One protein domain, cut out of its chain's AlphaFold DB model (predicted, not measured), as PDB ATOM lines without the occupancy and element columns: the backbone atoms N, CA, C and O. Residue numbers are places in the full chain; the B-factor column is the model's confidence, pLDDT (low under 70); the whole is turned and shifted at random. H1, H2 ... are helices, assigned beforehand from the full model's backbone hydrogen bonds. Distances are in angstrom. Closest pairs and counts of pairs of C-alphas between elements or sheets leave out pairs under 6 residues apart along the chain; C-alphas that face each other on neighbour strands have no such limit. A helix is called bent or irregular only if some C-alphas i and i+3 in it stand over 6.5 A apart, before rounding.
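This is residues 2 to 45 of the 335 residues of a protein of Zasmidium cellare ATCC 36951 (UniProt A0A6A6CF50). One helix, H2, makes one side of an open ring of backbone, and the rest of the ring is mostly loop, with the one-turn helix H1 set in it away from H2. Residues 2 to 9 lie beside the later turns of H2, and the loop at residues 13 to 15 makes the far corner of the ring. The printed part has 44 residues with two named helices, H1 then H2, and no named strand; the class is all helix, though the helices hold 19 of the 44 residues, under half. The whole is compact, with a radius of gyration of the C-alphas of 10.4 A, and spans 27 by 23 by 14 A.

H2, residues 30 to 44, and H1, residues 21 to 24, are apart: no C-alpha of the one is within 8 A of the other. A tight link of 5 residues joins them. In H2 every O i to N i+4 pair is within hydrogen-bond range. H1 is too short for such a pair, and its one O i to N i+3 pair is within range.

H2 runs 20.9 A from C-alpha 30 at (21.964, 1.617, -26.199) to C-alpha 44 at (9.841, -9.222, -13.009). H1 runs 5.3 A from C-alpha 21 at (23.913, -9.440, -19.860) to C-alpha 24 at (24.991, -9.653, -25.074). Neither helix is bent or irregular. Residues 2 to 20 hold no named element; their C-alphas lie 5 to 15 A from the mean of the C-alphas.

The two C-alphas farthest apart, those of Thr 15 and Lys 31, are 27.7 A apart. The C-alphas of Ser 2 and Thr 45, the first and last printed, are 15.9 A apart. The printed part has no cut. Its mean pLDDT is 80.8, and residue 2 is the one printed residue under 70.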
ATOM      1  N   SER A   2      11.486 -11.533 -27.090       67.25
ATOM      2  CA  SER A   2      11.452 -11.576 -25.607       67.25
ATOM      3  C   SER A   2      10.960 -10.272 -24.944       67.25
ATOM      4  O   SER A   2      10.274 -10.284 -23.934       67.25
ATOM      5  N   VAL A   3      11.205  -9.125 -25.579       78.19
ATOM      6  CA  VAL A   3      10.736  -7.796 -25.145       78.19
ATOM      7  C   VAL A   3       9.206  -7.615 -25.183       78.19
ATOM      8  O   VAL A   3       8.679  -6.757 -24.478       78.19
ATOM      9  N   LYS A   4       8.498  -8.372 -26.028       76.94
ATOM     10  CA  LYS A   4       7.043  -8.267 -26.231       76.94
ATOM     11  C   LYS A   4       6.260  -9.276 -25.388       76.94
ATOM     12  O   LYS A   4       5.143  -8.971 -24.983       76.94
ATOM     13  N   ASP A   5       6.853 -10.437 -25.116       77.69
ATOM     14  CA  ASP A   5       6.176 -11.557 -24.466       77.69
ATOM     15  C   ASP A   5       6.730 -11.805 -23.059       77.69
ATOM     16  O   ASP A   5       7.892 -12.198 -22.928       77.69
ATOM     17  N   PRO A   6       5.900 -11.667 -22.006       75.75
ATOM     18  CA  PRO A   6       6.319 -11.922 -20.629       75.75
ATOM     19  C   PRO A   6       6.860 -13.341 -20.413       75.75
ATOM     20  O   PRO A   6       7.792 -13.528 -19.643       75.75
ATOM     21  N   ALA A   7       6.312 -14.338 -21.118       75.00
ATOM     22  CA  ALA A   7       6.702 -15.743 -20.975       75.00
ATOM     23  C   ALA A   7       8.124 -16.038 -21.486       75.00
ATOM     24  O   ALA A   7       8.761 -16.981 -21.030       75.00
ATOM     25  N   MET A   8       8.630 -15.225 -22.419       75.69
ATOM     26  CA  MET A   8       9.974 -15.364 -22.988       75.69
ATOM     27  C   MET A   8      10.995 -14.430 -22.320       75.69
ATOM     28  O   MET A   8      12.113 -14.278 -22.822       75.69
ATOM     29  N   MET A   9      10.616 -13.761 -21.228       78.31
ATOM     30  CA  MET A   9      11.485 -12.873 -20.465       78.31
ATOM     31  C   MET A   9      11.711 -13.451 -19.062       78.31
ATOM     32  O   MET A   9      10.741 -13.701 -18.352       78.31
ATOM     33  N   PRO A  10      12.963 -13.581 -18.599       78.12
ATOM     34  CA  PRO A  10      14.224 -13.392 -19.327       78.12
ATOM     35  C   PRO A  10      14.493 -14.482 -20.383       78.12
ATOM     36  O   PRO A  10      14.071 -15.624 -20.202       78.12
ATOM     37  N   PRO A  11      15.226 -14.164 -21.469       80.62
ATOM     38  CA  PRO A  11      15.606 -15.154 -22.467       80.62
ATOM     39  C   PRO A  11      16.572 -16.180 -21.860       80.62
ATOM     40  O   PRO A  11      17.575 -15.824 -21.236       80.62
ATOM     41  N   LYS A  12      16.260 -17.459 -22.065       82.25
ATOM     42  CA  LYS A  12      17.071 -18.608 -21.650       82.25
ATOM     43  C   LYS A  12      17.502 -19.389 -22.890       82.25
ATOM     44  O   LYS A  12      16.771 -19.415 -23.879       82.25
ATOM     45  N   CYS A  13      18.677 -20.013 -22.849       75.62
ATOM     46  CA  CYS A  13      19.174 -20.863 -23.932       75.62
ATOM     47  C   CYS A  13      19.473 -22.252 -23.371       75.62
ATOM     48  O   CYS A  13      20.482 -22.418 -22.689       75.62
ATOM     49  N   CYS A  14      18.571 -23.207 -23.636       78.25
ATOM     50  CA  CYS A  14      18.629 -24.651 -23.325       78.25
ATOM     51  C   CYS A  14      18.828 -25.056 -21.849       78.25
ATOM     52  O   CYS A  14      18.451 -26.155 -21.459       78.25
ATOM     53  N   THR A  15      19.375 -24.176 -21.023       77.56
ATOM     54  CA  THR A  15      19.604 -24.311 -19.590       77.56
ATOM     55  C   THR A  15      18.561 -23.499 -18.829       77.56
ATOM     56  O   THR A  15      17.967 -22.555 -19.360       77.56
ATOM     57  N   ASN A  16      18.317 -23.873 -17.570       72.94
ATOM     58  CA  ASN A  16      17.375 -23.154 -16.709       72.94
ATOM     59  C   ASN A  16      17.874 -21.756 -16.305       72.94
ATOM     60  O   ASN A  16      17.080 -20.940 -15.818       72.94
ATOM     61  N   ASP A  17      19.154 -21.480 -16.554       78.44
ATOM     62  CA  ASP A  17      19.830 -20.237 -16.223       78.44
ATOM     63  C   ASP A  17      19.558 -19.133 -17.250       78.44
ATOM     64  O   ASP A  17      19.342 -19.349 -18.447       78.44
ATOM     65  N   HIS A  18      19.552 -17.899 -16.757       81.25
ATOM     66  CA  HIS A  18      19.361 -16.703 -17.571       81.25
ATOM     67  C   HIS A  18      20.642 -16.369 -18.331       81.25
ATOM     68  O   HIS A  18      21.731 -16.429 -17.759       81.25
ATOM     69  N   ILE A  19      20.520 -15.931 -19.587       80.94
ATOM     70  CA  ILE A  19      21.681 -15.471 -20.358       80.94
ATOM     71  C   ILE A  19      22.235 -14.197 -19.690       80.94
ATOM     72  O   ILE A  19      21.528 -13.184 -19.644       80.94
ATOM     73  N   PRO A  20      23.482 -14.197 -19.176       76.31
ATOM     74  CA  PRO A  20      24.029 -13.034 -18.489       76.31
ATOM     75  C   PRO A  20      24.225 -11.873 -19.464       76.31
ATOM     76  O   PRO A  20      24.811 -12.053 -20.535       76.31
ATOM     77  N   LEU A  21      23.824 -10.666 -19.052       74.88
ATOM     78  CA  LEU A  21      23.913  -9.440 -19.860       74.88
ATOM     79  C   LEU A  21      25.323  -9.168 -20.404       74.88
ATOM     80  O   LEU A  21      25.451  -8.711 -21.537       74.88
ATOM     81  N   LYS A  22      26.367  -9.559 -19.662       77.06
ATOM     82  CA  LYS A  22      27.781  -9.420 -20.051       77.06
ATOM     83  C   LYS A  22      28.082  -9.949 -21.460       77.06
ATOM     84  O   LYS A  22      28.900  -9.375 -22.172       77.06
ATOM     85  N   HIS A  23      27.417 -11.028 -21.875       75.50
ATOM     86  CA  HIS A  23      27.663 -11.666 -23.172       75.50
ATOM     87  C   HIS A  23      26.965 -10.952 -24.333       75.50
ATOM     88  O   HIS A  23      27.409 -11.049 -25.474       75.50
ATOM     89  N   VAL A  24      25.877 -10.231 -24.052       75.88
ATOM     90  CA  VAL A  24      24.991  -9.653 -25.074       75.88
ATOM     91  C   VAL A  24      25.095  -8.126 -25.128       75.88
ATOM     92  O   VAL A  24      24.623  -7.492 -26.068       75.88
ATOM     93  N   GLU A  25      25.785  -7.516 -24.160       76.31
ATOM     94  CA  GLU A  25      26.031  -6.076 -24.089       76.31
ATOM     95  C   GLU A  25      26.659  -5.506 -25.366       76.31
ATOM     96  O   GLU A  25      26.333  -4.387 -25.748       76.31
ATOM     97  N   LYS A  26      27.529  -6.241 -26.058       81.62
ATOM     98  CA  LYS A  26      28.169  -5.742 -27.289       81.62
ATOM     99  C   LYS A  26      27.289  -5.871 -28.536       81.62
ATOM    100  O   LYS A  26      27.596  -5.256 -29.547       81.62
ATOM    101  N   LEU A  27      26.215  -6.657 -28.463       82.31
ATOM    102  CA  LEU A  27      25.355  -6.986 -29.605       82.31
ATOM    103  C   LEU A  27      24.137  -6.063 -29.726       82.31
ATOM    104  O   LEU A  27      23.463  -6.073 -30.751       82.31
ATOM    105  N   PHE A  28      23.836  -5.283 -28.685       82.75
ATOM    106  CA  PHE A  28      22.641  -4.449 -28.631       82.75
ATOM    107  C   PHE A  28      22.948  -2.955 -28.576       82.75
ATOM    108  O   PHE A  28      23.800  -2.501 -27.808       82.75
ATOM    109  N   ASP A  29      22.142  -2.182 -29.301       88.50
ATOM    110  CA  ASP A  29      22.138  -0.725 -29.228       88.50
ATOM    111  C   ASP A  29      21.770  -0.221 -27.830       88.50
ATOM    112  O   ASP A  29      20.968  -0.822 -27.106       88.50
ATOM    113  N   LEU A  30      22.276   0.963 -27.473       85.06
ATOM    114  CA  LEU A  30      21.964   1.617 -26.199       85.06
ATOM    115  C   LEU A  30      20.449   1.797 -25.995       85.06
ATOM    116  O   LEU A  30      19.927   1.518 -24.914       85.06
ATOM    117  N   LYS A  31      19.725   2.192 -27.053       87.25
ATOM    118  CA  LYS A  31      18.258   2.335 -27.028       87.25
ATOM    119  C   LYS A  31      17.569   1.007 -26.700       87.25
ATOM    120  O   LYS A  31      16.644   0.979 -25.887       87.25
ATOM    121  N   PHE A  32      18.044  -0.092 -27.288       87.44
ATOM    122  CA  PHE A  32      17.507  -1.424 -27.028       87.44
ATOM    123  C   PHE A  32      17.791  -1.873 -25.593       87.44
ATOM    124  O   PHE A  32      16.885  -2.365 -24.928       87.44
ATOM    125  N   LYS A  33      19.000  -1.626 -25.070       85.19
ATOM    126  CA  LYS A  33      19.358  -1.936 -23.674       85.19
ATOM    127  C   LYS A  33      18.458  -1.224 -22.668       85.19
ATOM    128  O   LYS A  33      17.980  -1.843 -21.720       85.19
ATOM    129  N   MET A  34      18.190   0.067 -22.877       86.00
ATOM    130  CA  MET A  34      17.291   0.833 -22.004       86.00
ATOM    131  C   MET A  34      15.865   0.272 -22.022       86.00
ATOM    132  O   MET A  34      15.228   0.158 -20.971       86.00
ATOM    133  N   LEU A  35      15.370  -0.092 -23.207       87.38
ATOM    134  CA  LEU A  35      14.047  -0.683 -23.373       87.38
ATOM    135  C   LEU A  35      13.983  -2.069 -22.719       87.38
ATOM    136  O   LEU A  35      13.055  -2.339 -21.956       87.38
ATOM    137  N   TRP A  36      14.993  -2.909 -22.949       86.44
ATOM    138  CA  TRP A  36      15.114  -4.228 -22.336       86.44
ATOM    139  C   TRP A  36      15.118  -4.129 -20.809       86.44
ATOM    140  O   TRP A  36      14.304  -4.786 -20.173       86.44
ATOM    141  N   ASN A  37      15.926  -3.240 -20.221       86.50
ATOM    142  CA  ASN A  37      15.970  -3.036 -18.768       86.50
ATOM    143  C   ASN A  37      14.609  -2.599 -18.210       86.50
ATOM    144  O   ASN A  37      14.175  -3.096 -17.169       86.50
ATOM    145  N   ARG A  38      13.906  -1.699 -18.913       87.06
ATOM    146  CA  ARG A  38      12.554  -1.272 -18.524       87.06
ATOM    147  C   ARG A  38      11.574  -2.446 -18.539       87.06
ATOM    148  O   ARG A  38      10.845  -2.628 -17.570       87.06
ATOM    149  N   LYS A  39      11.574  -3.239 -19.614       87.44
ATOM    150  CA  LYS A  39      10.674  -4.388 -19.783       87.44
ATOM    151  C   LYS A  39      11.006  -5.541 -18.842       87.44
ATOM    152  O   LYS A  39      10.101  -6.174 -18.318       87.44
ATOM    153  N   TYR A  40      12.286  -5.773 -18.575       86.31
ATOM    154  CA  TYR A  40      12.740  -6.755 -17.600       86.31
ATOM    155  C   TYR A  40      12.229  -6.408 -16.198       86.31
ATOM    156  O   TYR A  40      11.628  -7.254 -15.541       86.31
ATOM    157  N   GLN A  41      12.377  -5.148 -15.773       86.06
ATOM    158  CA  GLN A  41      11.814  -4.681 -14.504       86.06
ATOM    159  C   GLN A  41      10.289  -4.821 -14.485       86.06
ATOM    160  O   GLN A  41       9.751  -5.369 -13.528       86.06
ATOM    161  N   GLU A  42       9.605  -4.394 -15.550       87.38
ATOM    162  CA  GLU A  42       8.152  -4.528 -15.682       87.38
ATOM    163  C   GLU A  42       7.707  -5.979 -15.466       87.38
ATOM    164  O   GLU A  42       6.917  -6.246 -14.562       87.38
ATOM    165  N   TYR A  43       8.252  -6.931 -16.226       83.88
ATOM    166  CA  TYR A  43       7.833  -8.331 -16.166       83.88
ATOM    167  C   TYR A  43       8.262  -9.053 -14.887       83.88
ATOM    168  O   TYR A  43       7.517  -9.910 -14.412       83.88
ATOM    169  N   HIS A  44       9.394  -8.672 -14.289       82.00
ATOM    170  CA  HIS A  44       9.841  -9.222 -13.009       82.00
ATOM    171  C   HIS A  44       9.003  -8.712 -11.822       82.00
ATOM    172  O   HIS A  44       8.911  -9.376 -10.787       82.00
ATOM    173  N   THR A  45       8.364  -7.542 -11.941       83.00
ATOM    174  CA  THR A  45       7.466  -7.067 -10.881       83.00
ATOM    175  C   THR A  45       6.155  -7.853 -10.827       83.00
ATOM    176  O   THR A  45       5.477  -8.082 -11.833       83.00
TER     177      THR A  45